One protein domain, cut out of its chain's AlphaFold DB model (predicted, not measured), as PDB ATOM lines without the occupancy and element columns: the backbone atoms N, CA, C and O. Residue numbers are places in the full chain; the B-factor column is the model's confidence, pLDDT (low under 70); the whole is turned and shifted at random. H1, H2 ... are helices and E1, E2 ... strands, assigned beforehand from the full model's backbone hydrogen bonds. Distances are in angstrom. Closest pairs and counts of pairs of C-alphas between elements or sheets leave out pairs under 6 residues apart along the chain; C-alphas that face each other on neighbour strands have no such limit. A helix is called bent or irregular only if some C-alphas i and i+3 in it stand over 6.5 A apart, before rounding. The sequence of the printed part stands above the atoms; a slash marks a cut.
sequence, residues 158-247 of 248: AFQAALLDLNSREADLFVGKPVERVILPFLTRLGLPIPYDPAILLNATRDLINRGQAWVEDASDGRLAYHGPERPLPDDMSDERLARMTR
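What this domain is: This is residues 158 to 247 of the 248 residues of an uncharacterized protein of Chloroflexi bacterium (UniProt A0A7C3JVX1). One helix, H3, runs through the middle, with H1 and H2 toward one end of the longest axis, and H4 and a small two-strand hairpin, E1 and E2, toward the other. The helices cross one another at wide angles instead of lying side by side, and the hairpin ends in a loop that makes one tip of the long axis. The printed part has 90 residues, with four named helices and two named strands in the order H1, H2, H3, E1, E2, H4; the sheet, E1 - E2, is antiparallel and the class is mostly helix. It is compact, with a radius of gyration of the C-alphas of 12.6 A, and only just elongated, spanning 40 by 26 by 20 A.

Where its parts are: H1, residues 158 to 169, begins at C-alpha 158 (-24.715, 8.166, 63.722) and is 16.3 A long. H2, residues 179 to 188, is 14.9 A long and only just irregular: C-alphas 182 and 185 are 6.6 A apart. H3, residues 198 to 210, begins at C-alpha 198 (-16.532, 15.902, 53.667) and is 18.4 A long. E1 has residues 216 to 218 and E2 residues 225 to 227. H4, residues 239 to 246, is 10.4 A long and ends at C-alpha 246 (-21.447, 13.706, 43.442).

How they stand to each other: H3 is the hub, touching three helices. H1 touches it at a steep tilt of 39 degrees, the same way, with residues 159 to 163 alone; the closest C-alphas are those of Gln 160 and Ala 204, 5.8 A. H2 and H3 only just touch, with 3 pairs of C-alphas within 8 A, the closest those of Val 179 and Thr 205, 7.2 A; they run opposite ways at a steep tilt of 47 degrees. H3 touches H4 with residues 199 to 202 alone, closest at the C-alphas of Leu 202 and Ala 243, 6.8 A; the tilt of 69 degrees is steep, only just short of about perpendicular. H1 and H4 are apart. The closest C-alphas of E1 and H4 are those of Asp 218 and Met 245, 6.0 A. In the hairpin of E1 and E2, N 216 and O 227 are 2.9 A apart and N 218 and O 225 are 2.8 A apart, within hydrogen-bond range. In H1, H3 and H4 every O i to N i+4 pair is within hydrogen-bond range; in H2, 4 of 6 are.

The domain as a whole: The C-alphas farthest apart are those of Gly 191 and Gly 222, 40.3 A. The printed part has no cut. The link from E2 to H4 is long, with 11 residues, and that from H3 to E1 is tight. The mean pLDDT of the printed part is 80.0; it is under 70 at residues 173 to 176 and 181 to 192, of which 181 to 188 belong to H2.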
ATOM      1  N   ALA A 158     -23.354   7.675  63.542       82.50
ATOM      2  CA  ALA A 158     -24.715   8.166  63.722       82.50
ATOM      3  C   ALA A 158     -25.245   8.794  62.429       82.50
ATOM      4  O   ALA A 158     -26.435   8.659  62.142       82.50
ATOM      5  N   PHE A 159     -24.389   9.461  61.641       79.88
ATOM      6  CA  PHE A 159     -24.789  10.003  60.341       79.88
ATOM      7  C   PHE A 159     -25.212   8.876  59.399       79.88
ATOM      8  O   PHE A 159     -26.306   8.917  58.840       79.88
ATOM      9  N   GLN A 160     -24.390   7.830  59.288       77.62
ATOM     10  CA  GLN A 160     -24.692   6.652  58.473       77.62
ATOM     11  C   GLN A 160     -25.954   5.919  58.947       77.62
ATOM     12  O   GLN A 160     -26.798   5.541  58.137       77.62
ATOM     13  N   ALA A 161     -26.133   5.749  60.258       80.25
ATOM     14  CA  ALA A 161     -27.334   5.127  60.806       80.25
ATOM     15  C   ALA A 161     -28.593   5.947  60.483       80.25
ATOM     16  O   ALA A 161     -29.605   5.390  60.059       80.25
ATOM     17  N   ALA A 162     -28.521   7.274  60.622       79.19
ATOM     18  CA  ALA A 162     -29.629   8.166  60.302       79.19
ATOM     19  C   ALA A 162     -29.927   8.215  58.789       79.19
ATOM     20  O   ALA A 162     -31.087   8.339  58.394       79.19
ATOM     21  N   LEU A 163     -28.898   8.061  57.948       77.06
ATOM     22  CA  LEU A 163     -29.004   7.904  56.495       77.06
ATOM     23  C   LEU A 163     -29.791   6.650  56.114       77.06
ATOM     24  O   LEU A 163     -30.739   6.723  55.331       77.06
ATOM     25  N   LEU A 164     -29.430   5.512  56.705       76.62
ATOM     26  CA  LEU A 164     -30.106   4.237  56.473       76.62
ATOM     27  C   LEU A 164     -31.547   4.245  57.000       76.62
ATOM     28  O   LEU A 164     -32.451   3.782  56.303       76.62
ATOM     29  N   ASP A 165     -31.776   4.806  58.191       79.00
ATOM     30  CA  ASP A 165     -33.122   4.976  58.747       79.00
ATOM     31  C   ASP A 165     -33.990   5.847  57.831       79.00
ATOM     32  O   ASP A 165     -35.105   5.455  57.478       79.00
ATOM     33  N   LEU A 166     -33.474   6.995  57.373       77.00
ATOM     34  CA  LEU A 166     -34.227   7.857  56.469       77.00
ATOM     35  C   LEU A 166     -34.552   7.154  55.148       77.00
ATOM     36  O   LEU A 166     -35.692   7.233  54.691       77.00
ATOM     37  N   ASN A 167     -33.594   6.426  54.573       76.44
ATOM     38  CA  ASN A 167     -33.834   5.628  53.375       76.44
ATOM     39  C   ASN A 167     -34.940   4.581  53.594       76.44
ATOM     40  O   ASN A 167     -35.828   4.428  52.762       76.44
ATOM     41  N   SER A 168     -34.950   3.907  54.746       78.75
ATOM     42  CA  SER A 168     -35.985   2.914  55.060       78.75
ATOM     43  C   SER A 168     -37.393   3.512  55.183       78.75
ATOM     44  O   SER A 168     -38.371   2.872  54.797       78.75
ATOM     45  N   ARG A 169     -37.506   4.746  55.697       78.88
ATOM     46  CA  ARG A 169     -38.789   5.437  55.902       78.88
ATOM     47  C   ARG A 169     -39.281   6.164  54.655       78.88
ATOM     48  O   ARG A 169     -40.483   6.353  54.501       78.88
ATOM     49  N   GLU A 170     -38.365   6.602  53.797       78.19
ATOM     50  CA  GLU A 170     -38.650   7.484  52.664       78.19
ATOM     51  C   GLU A 170     -37.958   7.006  51.381       78.19
ATOM     52  O   GLU A 170     -37.399   7.815  50.645       78.19
ATOM     53  N   ALA A 171     -38.009   5.699  51.098       76.44
ATOM     54  CA  ALA A 171     -37.294   5.047  49.991       76.44
ATOM     55  C   ALA A 171     -37.479   5.729  48.619       76.44
ATOM     56  O   ALA A 171     -36.556   5.737  47.805       76.44
ATOM     57  N   ASP A 172     -38.626   6.371  48.378       75.44
ATOM     58  CA  ASP A 172     -38.919   7.123  47.148       75.44
ATOM     59  C   ASP A 172     -37.965   8.309  46.898       75.44
ATOM     60  O   ASP A 172     -37.806   8.762  45.756       75.44
ATOM     61  N   LEU A 173     -37.316   8.821  47.949       69.50
ATOM     62  CA  LEU A 173     -36.283   9.853  47.845       69.50
ATOM     63  C   LEU A 173     -34.927   9.296  47.377       69.50
ATOM     64  O   LEU A 173     -34.090  10.073  46.919       69.50
ATOM     65  N   PHE A 174     -34.720   7.981  47.467       69.75
ATOM     66  CA  PHE A 174     -33.420   7.320  47.314       69.75
ATOM     67  C   PHE A 174     -33.369   6.448  46.064       69.75
ATOM     68  O   PHE A 174     -32.516   6.629  45.193       69.75
ATOM     69  N   VAL A 175     -34.323   5.523  45.943       69.38
ATOM     70  CA  VAL A 175     -34.271   4.442  44.959       69.38
ATOM     71  C   VAL A 175     -34.335   4.995  43.536       69.38
ATOM     72  O   VAL A 175     -35.257   5.718  43.150       69.38
ATOM     73  N   GLY A 176     -33.325   4.644  42.736       68.25
ATOM     74  CA  GLY A 176     -33.228   5.051  41.334       68.25
ATOM     75  C   GLY A 176     -33.015   6.555  41.132       68.25
ATOM     76  O   GLY A 176     -33.231   7.051  40.023       68.25
ATOM     77  N   LYS A 177     -32.606   7.300  42.166       75.00
ATOM     78  CA  LYS A 177     -32.298   8.731  42.064       75.00
ATOM     79  C   LYS A 177     -30.782   8.973  41.977       75.00
ATOM     80  O   LYS A 177     -30.014   8.222  42.581       75.00
ATOM     81  N   PRO A 178     -30.356  10.045  41.279       78.88
ATOM     82  CA  PRO A 178     -28.983  10.520  41.369       78.88
ATOM     83  C   PRO A 178     -28.633  10.856  42.821       78.88
ATOM     84  O   PRO A 178     -29.442  11.476  43.520       78.88
ATOM     85  N   VAL A 179     -27.417  10.514  43.237       77.62
ATOM     86  CA  VAL A 179     -26.881  10.753  44.586       77.62
ATOM     87  C   VAL A 179     -27.073  12.191  45.078       77.62
ATOM     88  O   VAL A 179     -27.439  12.387  46.235       77.62
ATOM     89  N   GLU A 180     -26.928  13.193  44.206       71.62
ATOM     90  CA  GLU A 180     -27.167  14.602  44.554       71.62
ATOM     91  C   GLU A 180     -28.543  14.810  45.211       71.62
ATOM     92  O   GLU A 180     -28.672  15.504  46.217       71.62
ATOM     93  N   ARG A 181     -29.592  14.163  44.685       69.75
ATOM     94  CA  ARG A 181     -30.957  14.283  45.224       69.75
ATOM     95  C   ARG A 181     -31.131  13.569  46.552       69.75
ATOM     96  O   ARG A 181     -31.965  13.990  47.349       69.75
ATOM     97  N   VAL A 182     -30.362  12.507  46.756       67.69
ATOM     98  CA  VAL A 182     -30.386  11.718  47.979       67.69
ATOM     99  C   VAL A 182     -29.784  12.514  49.124       67.69
ATOM    100  O   VAL A 182     -30.370  12.557  50.194       67.69
ATOM    101  N   ILE A 183     -28.668  13.201  48.886       69.19
ATOM    102  CA  ILE A 183     -27.922  13.940  49.909       69.19
ATOM    103  C   ILE A 183     -28.645  15.219  50.369       69.19
ATOM    104  O   ILE A 183     -28.583  15.569  51.548       69.19
ATOM    105  N   LEU A 184     -29.367  15.905  49.474       66.00
ATOM    106  CA  LEU A 184     -30.061  17.168  49.777       66.00
ATOM    107  C   LEU A 184     -30.928  17.098  51.059       66.00
ATOM    108  O   LEU A 184     -30.703  17.909  51.958       66.00
ATOM    109  N   PRO A 185     -31.860  16.134  51.230       60.78
ATOM    110  CA  PRO A 185     -32.615  15.964  52.470       60.78
ATOM    111  C   PRO A 185     -31.765  15.917  53.746       60.78
ATOM    112  O   PRO A 185     -32.206  16.443  54.766       60.78
ATOM    113  N   PHE A 186     -30.559  15.350  53.700       64.31
ATOM    114  CA  PHE A 186     -29.672  15.217  54.864       64.31
ATOM    115  C   PHE A 186     -29.034  16.529  55.271       64.31
ATOM    116  O   PHE A 186     -28.975  16.851  56.453       64.31
ATOM    117  N   LEU A 187     -28.637  17.317  54.279       59.84
ATOM    118  CA  LEU A 187     -28.081  18.649  54.478       59.84
ATOM    119  C   LEU A 187     -29.149  19.653  54.937       59.84
ATOM    120  O   LEU A 187     -28.818  20.702  55.473       59.84
ATOM    121  N   THR A 188     -30.434  19.337  54.729       55.38
ATOM    122  CA  THR A 188     -31.564  20.228  55.044       55.38
ATOM    123  C   THR A 188     -32.253  19.941  56.387       55.38
ATOM    124  O   THR A 188     -32.958  20.808  56.904       55.38
ATOM    125  N   ARG A 189     -32.141  18.722  56.942       63.88
ATOM    126  CA  ARG A 189     -33.028  18.252  58.027       63.88
ATOM    127  C   ARG A 189     -32.378  18.315  59.403       63.88
ATOM    128  O   ARG A 189     -31.451  17.569  59.706       63.88
ATOM    129  N   LEU A 190     -32.982  19.096  60.299       55.88
ATOM    130  CA  LEU A 190     -32.584  19.108  61.707       55.88
ATOM    131  C   LEU A 190     -32.798  17.780  62.409       55.88
ATOM    132  O   LEU A 190     -33.821  17.110  62.223       55.88
ATOM    133  N   GLY A 191     -31.866  17.500  63.316       57.09
ATOM    134  CA  GLY A 191     -31.827  16.293  64.125       57.09
ATOM    135  C   GLY A 191     -31.022  15.169  63.478       57.09
ATOM    136  O   GLY A 191     -30.698  14.208  64.171       57.09
ATOM    137  N   LEU A 192     -30.669  15.294  62.194       66.94
ATOM    138  CA  LEU A 192     -29.655  14.447  61.578       66.94
ATOM    139  C   LEU A 192     -28.262  14.950  61.983       66.94
ATOM    140  O   LEU A 192     -28.083  16.157  62.169       66.94
ATOM    141  N   PRO A 193     -27.280  14.050  62.145       70.62
ATOM    142  CA  PRO A 193     -25.911  14.453  62.430       70.62
ATOM    143  C   PRO A 193     -25.366  15.382  61.343       70.62
ATOM    144  O   PRO A 193     -25.672  15.224  60.163       70.62
ATOM    145  N   ILE A 194     -24.582  16.374  61.749       72.69
ATOM    146  CA  ILE A 194     -24.044  17.381  60.833       72.69
ATOM    147  C   ILE A 194     -22.745  16.830  60.224       72.69
ATOM    148  O   ILE A 194     -21.829  16.531  60.992       72.69
ATOM    149  N   PRO A 195     -22.621  16.704  58.888       75.12
ATOM    150  CA  PRO A 195     -21.365  16.306  58.263       75.12
ATOM    151  C   PRO A 195     -20.376  17.472  58.354       75.12
ATOM    152  O   PRO A 195     -20.414  18.416  57.571       75.12
ATOM    153  N   TYR A 196     -19.516  17.438  59.368       81.75
ATOM    154  CA  TYR A 196     -18.484  18.454  59.593       81.75
ATOM    155  C   TYR A 196     -17.173  18.164  58.858       81.75
ATOM    156  O   TYR A 196     -16.291  19.018  58.820       81.75
ATOM    157  N   ASP A 197     -17.062  16.969  58.284       81.31
ATOM    158  CA  ASP A 197     -15.957  16.513  57.453       81.31
ATOM    159  C   ASP A 197     -16.545  15.951  56.142       81.31
ATOM    160  O   ASP A 197     -17.420  15.075  56.204       81.31
ATOM    161  N   PRO A 198     -16.102  16.430  54.962       79.62
ATOM    162  CA  PRO A 198     -16.532  15.902  53.667       79.62
ATOM    163  C   PRO A 198     -16.393  14.379  53.538       79.62
ATOM    164  O   PRO A 198     -17.235  13.741  52.904       79.62
ATOM    165  N   ALA A 199     -15.394  13.770  54.185       84.44
ATOM    166  CA  ALA A 199     -15.185  12.325  54.158       84.44
ATOM    167  C   ALA A 199     -16.377  11.546  54.742       84.44
ATOM    168  O   ALA A 199     -16.696  10.455  54.271       84.44
ATOM    169  N   ILE A 200     -17.088  12.110  55.729       84.44
ATOM    170  CA  ILE A 200     -18.294  11.490  56.304       84.44
ATOM    171  C   ILE A 200     -19.366  11.351  55.222       84.44
ATOM    172  O   ILE A 200     -19.972  10.288  55.075       84.44
ATOM    173  N   LEU A 201     -19.570  12.412  54.439       80.81
ATOM    174  CA  LEU A 201     -20.570  12.437  53.383       80.81
ATOM    175  C   LEU A 201     -20.176  11.529  52.209       80.81
ATOM    176  O   LEU A 201     -21.027  10.800  51.695       80.81
ATOM    177  N   LEU A 202     -18.896  11.516  51.828       85.69
ATOM    178  CA  LEU A 202     -18.369  10.638  50.779       85.69
ATOM    179  C   LEU A 202     -18.490   9.158  51.151       85.69
ATOM    180  O   LEU A 202     -18.973   8.365  50.343       85.69
ATOM    181  N   ASN A 203     -18.139   8.785  52.382       87.19
ATOM    182  CA  ASN A 203     -18.269   7.406  52.855       87.19
ATOM    183  C   ASN A 203     -19.728   6.950  52.876       87.19
ATOM    184  O   ASN A 203     -20.054   5.876  52.375       87.19
ATOM    185  N   ALA A 204     -20.628   7.794  53.381       83.12
ATOM    186  CA  ALA A 204     -22.050   7.473  53.411       83.12
ATOM    187  C   ALA A 204     -22.646   7.359  51.990       83.12
ATOM    188  O   ALA A 204     -23.491   6.507  51.717       83.12
ATOM    189  N   THR A 205     -22.154   8.178  51.058       84.75
ATOM    190  CA  THR A 205     -22.511   8.123  49.636       84.75
ATOM    191  C   THR A 205     -22.021   6.841  48.964       84.75
ATOM    192  O   THR A 205     -22.787   6.187  48.252       84.75
ATOM    193  N   ARG A 206     -20.765   6.453  49.217       89.62
ATOM    194  CA  ARG A 206     -20.173   5.199  48.733       89.62
ATOM    195  C   ARG A 206     -21.004   4.000  49.189       89.62
ATOM    196  O   ARG A 206     -21.360   3.159  48.364       89.62
ATOM    197  N   ASP A 207     -21.398   3.974  50.460       87.69
ATOM    198  CA  ASP A 207     -22.251   2.921  51.016       87.69
ATOM    199  C   ASP A 207     -23.624   2.846  50.337       87.69
ATOM    200  O   ASP A 207     -24.086   1.750  50.013       87.69
ATOM    201  N   LEU A 208     -24.275   3.985  50.080       85.69
ATOM    202  CA  LEU A 208     -25.561   4.015  49.374       85.69
ATOM    203  C   LEU A 208     -25.458   3.456  47.952       85.69
ATOM    204  O   LEU A 208     -26.311   2.663  47.545       85.69
ATOM    205  N   ILE A 209     -24.431   3.854  47.198       88.69
ATOM    206  CA  ILE A 209     -24.220   3.375  45.826       88.69
ATOM    207  C   ILE A 209     -23.943   1.868  45.836       88.69
ATOM    208  O   ILE A 209     -24.599   1.119  45.114       88.69
ATOM    209  N   ASN A 210     -23.033   1.408  46.697       89.62
ATOM    210  CA  ASN A 210     -22.624   0.003  46.764       89.62
ATOM    211  C   ASN A 210     -23.741  -0.928  47.256       89.62
ATOM    212  O   ASN A 210     -23.770  -2.102  46.896       89.62
ATOM    213  N   ARG A 211     -24.697  -0.413  48.038       86.38
ATOM    214  CA  ARG A 211     -25.918  -1.137  48.435       86.38
ATOM    215  C   ARG A 211     -27.022  -1.096  47.373       86.38
ATOM    216  O   ARG A 211     -28.100  -1.636  47.609       86.38
ATOM    217  N   GLY A 212     -26.795  -0.425  46.243       85.75
ATOM    218  CA  GLY A 212     -27.787  -0.249  45.186       85.75
ATOM    219  C   GLY A 212     -28.951   0.659  45.563       85.75
ATOM    220  O   GLY A 212     -30.053   0.519  45.041       85.75
ATOM    221  N   GLN A 213     -28.730   1.579  46.496       83.19
ATOM    222  CA  GLN A 213     -29.760   2.484  47.006       83.19
ATOM    223  C   GLN A 213     -29.711   3.862  46.337       83.19
ATOM    224  O   GLN A 213     -30.667   4.621  46.451       83.19
ATOM    225  N   ALA A 214     -28.632   4.169  45.618       86.25
ATOM    226  CA  ALA A 214     -28.465   5.378  44.820       86.25
ATOM    227  C   ALA A 214     -27.601   5.083  43.583       86.25
ATOM    228  O   ALA A 214     -27.011   4.005  43.475       86.25
ATOM    229  N   TRP A 215     -27.515   6.040  42.658       89.00
ATOM    230  CA  TRP A 215     -26.583   5.958  41.536       89.00
ATOM    231  C   TRP A 215     -25.886   7.286  41.251       89.00
ATOM    232  O   TRP A 215     -26.362   8.360  41.629       89.00
ATOM    233  N   VAL A 216     -24.751   7.207  40.566       90.12
ATOM    234  CA  VAL A 216     -23.969   8.363  40.133       90.12
ATOM    235  C   VAL A 216     -23.446   8.160  38.709       90.12
ATOM    236  O   VAL A 216     -23.152   7.037  38.294       90.12
ATOM    237  N   GLU A 217     -23.371   9.256  37.960       89.31
ATOM    238  CA  GLU A 217     -22.761   9.320  36.632       89.31
ATOM    239  C   GLU A 217     -21.265   9.628  36.746       89.31
ATOM    240  O   GLU A 217     -20.855  10.553  37.445       89.31
ATOM    241  N   ASP A 218     -20.454   8.864  36.025       89.12
ATOM    242  CA  ASP A 218     -19.024   9.094  35.872       89.12
ATOM    243  C   ASP A 218     -18.717   9.468  34.419       89.12
ATOM    244  O   ASP A 218     -18.907   8.668  33.501       89.12
ATOM    245  N   ALA A 219     -18.240  10.692  34.211       84.81
ATOM    246  CA  ALA A 219     -17.808  11.199  32.909       84.81
ATOM    247  C   ALA A 219     -16.283  11.420  32.828       84.81
ATOM    248  O   ALA A 219     -15.804  12.045  31.880       84.81
ATOM    249  N   SER A 220     -15.514  10.924  33.807       77.50
ATOM    250  CA  SER A 220     -14.087  11.247  33.992       77.50
ATOM    251  C   SER A 220     -13.198  10.827  32.818       77.50
ATOM    252  O   SER A 220     -12.208  11.493  32.535       77.50
ATOM    253  N   ASP A 221     -13.573   9.759  32.109       76.81
ATOM    254  CA  ASP A 221     -12.732   9.109  31.092       76.81
ATOM    255  C   ASP A 221     -13.241   9.337  29.653       76.81
ATOM    256  O   ASP A 221     -12.967   8.552  28.742       76.81
ATOM    257  N   GLY A 222     -14.058  10.376  29.429       75.88
ATOM    258  CA  GLY A 222     -14.655  10.667  28.114       75.88
ATOM    259  C   GLY A 222     -15.691   9.632  27.646       75.88
ATOM    260  O   GLY A 222     -16.200   9.714  26.527       75.88
ATOM    261  N   ARG A 223     -16.025   8.663  28.505       79.06
ATOM    262  CA  ARG A 223     -17.120   7.705  28.349       79.06
ATOM    263  C   ARG A 223     -18.046   7.844  29.544       79.06
ATOM    264  O   ARG A 223     -17.572   7.854  30.674       79.06
ATOM    265  N   LEU A 224     -19.346   7.916  29.280       84.62
ATOM    266  CA  LEU A 224     -20.352   7.953  30.331       84.62
ATOM    267  C   LEU A 224     -20.485   6.555  30.948       84.62
ATOM    268  O   LEU A 224     -20.844   5.597  30.259       84.62
ATOM    269  N   ALA A 225     -20.169   6.440  32.233       86.38
ATOM    270  CA  ALA A 225     -20.398   5.251  33.038       86.38
ATOM    271  C   ALA A 225     -21.387   5.561  34.170       86.38
ATOM    272  O   ALA A 225     -21.532   6.702  34.598       86.38
ATOM    273  N   TYR A 226     -22.071   4.524  34.647       89.81
ATOM    274  CA  TYR A 226     -23.029   4.608  35.744       89.81
ATOM    275  C   TYR A 226     -22.597   3.655  36.851       89.81
ATOM    276  O   TYR A 226     -22.292   2.494  36.564       89.81
ATOM    277  N   HIS A 227     -22.603   4.132  38.091       91.06
ATOM    278  CA  HIS A 227     -22.398   3.309  39.281       91.06
ATOM    279  C   HIS A 227     -23.666   3.317  40.133       91.06
ATOM    280  O   HIS A 227     -24.264   4.374  40.311       91.06
ATOM    281  N   GLY A 228     -24.096   2.159  40.633       88.12
ATOM    282  CA  GLY A 228     -25.380   1.971  41.308       88.12
ATOM    283  C   GLY A 228     -25.730   0.491  41.526       88.12
ATOM    284  O   GLY A 228     -24.821  -0.329  41.659       88.12
ATOM    285  N   PRO A 229     -27.028   0.120  41.513       82.56
ATOM    286  CA  PRO A 229     -27.508  -1.214  41.905       82.56
ATOM    287  C   PRO A 229     -26.853  -2.407  41.206       82.56
ATOM    288  O   PRO A 229     -26.620  -3.433  41.834       82.56
ATOM    289  N   GLU A 230     -26.546  -2.276  39.919       87.31
ATOM    290  CA  GLU A 230     -25.977  -3.362  39.108       87.31
ATOM    291  C   GLU A 230     -24.466  -3.214  38.891       87.31
ATOM    292  O   GLU A 230     -23.819  -4.090  38.320       87.31
ATOM    293  N   ARG A 231     -23.891  -2.088  39.324       90.00
ATOM    294  CA  ARG A 231     -22.494  -1.739  39.078       90.00
ATOM    295  C   ARG A 231     -21.957  -0.935  40.261       90.00
ATOM    296  O   ARG A 231     -22.065   0.290  40.235       90.00
ATOM    297  N   PRO A 232     -21.402  -1.588  41.295       91.25
ATOM    298  CA  PRO A 232     -20.859  -0.879  42.448       91.25
ATOM    299  C   PRO A 232     -19.696   0.040  42.046       91.25
ATOM    300  O   PRO A 232     -19.201   0.021  40.908       91.25
ATOM    301  N   LEU A 233     -19.270   0.881  42.985       91.94
ATOM    302  CA  LEU A 233     -18.051   1.661  42.816       91.94
ATOM    303  C   LEU A 233     -16.835   0.716  42.835       91.94
ATOM    304  O   LEU A 233     -16.823  -0.226  43.624       91.94
ATOM    305  N   PRO A 234     -15.818   0.951  41.989       91.88
ATOM    306  CA  PRO A 234     -14.534   0.267  42.086       91.88
ATOM    307  C   PRO A 234     -13.889   0.488  43.459       91.88
ATOM    308  O   PRO A 234     -13.926   1.604  43.983       91.88
ATOM    309  N   ASP A 235     -13.259  -0.551  44.012       87.88
ATOM    310  CA  ASP A 235     -12.583  -0.488  45.318       87.88
ATOM    311  C   ASP A 235     -11.420   0.523  45.340       87.88
ATOM    312  O   ASP A 235     -11.069   1.056  46.389       87.88
ATOM    313  N   ASP A 236     -10.834   0.812  44.176       90.38
ATOM    314  CA  ASP A 236      -9.729   1.751  43.973       90.38
ATOM    315  C   ASP A 236     -10.189   3.175  43.609       90.38
ATOM    316  O   ASP A 236      -9.365   4.044  43.311       90.38
ATOM    317  N   MET A 237     -11.498   3.457  43.639       91.75
ATOM    318  CA  MET A 237     -12.011   4.793  43.355       91.75
ATOM    319  C   MET A 237     -11.628   5.787  44.461       91.75
ATOM    320  O   MET A 237     -12.172   5.753  45.567       91.75
ATOM    321  N   SER A 238     -10.755   6.734  44.108       91.50
ATOM    322  CA  SER A 238     -10.345   7.854  44.964       91.50
ATOM    323  C   SER A 238     -11.528   8.715  45.417       91.50
ATOM    324  O   SER A 238     -12.440   8.979  44.622       91.50
ATOM    325  N   ASP A 239     -11.442   9.253  46.630       89.81
ATOM    326  CA  ASP A 239     -12.428  10.179  47.192       89.81
ATOM    327  C   ASP A 239     -12.583  11.449  46.339       89.81
ATOM    328  O   ASP A 239     -13.704  11.904  46.132       89.81
ATOM    329  N   GLU A 240     -11.509  11.969  45.730       88.31
ATOM    330  CA  GLU A 240     -11.587  13.143  44.850       88.31
ATOM    331  C   GLU A 240     -12.391  12.870  43.572       88.31
ATOM    332  O   GLU A 240     -13.075  13.757  43.058       88.31
ATOM    333  N   ARG A 241     -12.307  11.649  43.028       89.94
ATOM    334  CA  ARG A 241     -13.112  11.242  41.863       89.94
ATOM    335  C   ARG A 241     -14.581  11.160  42.248       89.94
ATOM    336  O   ARG A 241     -15.404  11.741  41.545       89.94
ATOM    337  N   LEU A 242     -14.886  10.509  43.371       88.44
ATOM    338  CA  LEU A 242     -16.252  10.397  43.870       88.44
ATOM    339  C   LEU A 242     -16.852  11.780  44.158       88.44
ATOM    340  O   LEU A 242     -17.925  12.080  43.647       88.44
ATOM    341  N   ALA A 243     -16.122  12.650  44.861       85.00
ATOM    342  CA  ALA A 243     -16.535  14.017  45.180       85.00
ATOM    343  C   ALA A 243     -16.931  14.821  43.930       85.00
ATOM    344  O   ALA A 243     -18.013  15.411  43.877       85.00
ATOM    345  N   ARG A 244     -16.115  14.759  42.864       85.00
ATOM    346  CA  ARG A 244     -16.434  15.408  41.577       85.00
ATOM    347  C   ARG A 244     -17.726  14.886  40.954       85.00
ATOM    348  O   ARG A 244     -18.484  15.672  40.391       85.00
ATOM    349  N   MET A 245     -17.963  13.579  41.027       85.94
ATOM    350  CA  MET A 245     -19.146  12.942  40.448       85.94
ATOM    351  C   MET A 245     -20.427  13.276  41.225       85.94
ATOM    352  O   MET A 245     -21.508  13.344  40.645       85.94
ATOM    353  N   THR A 246     -20.311  13.491  42.534       78.44
ATOM    354  CA  THR A 246     -21.447  13.706  43.442       78.44
ATOM    355  C   THR A 246     -21.676  15.172  43.791       78.44
ATOM    356  O   THR A 246     -22.635  15.474  44.499       78.44
ATOM    357  N   ARG A 247     -20.800  16.068  43.309       75.56
ATOM    358  CA  ARG A 247     -20.762  17.501  43.647       75.56
ATOM    359  C   ARG A 247     -20.690  17.751  45.156       75.56
ATOM    360  O   ARG A 247     -21.333  18.672  45.658       75.56
TER     361      ARG A 247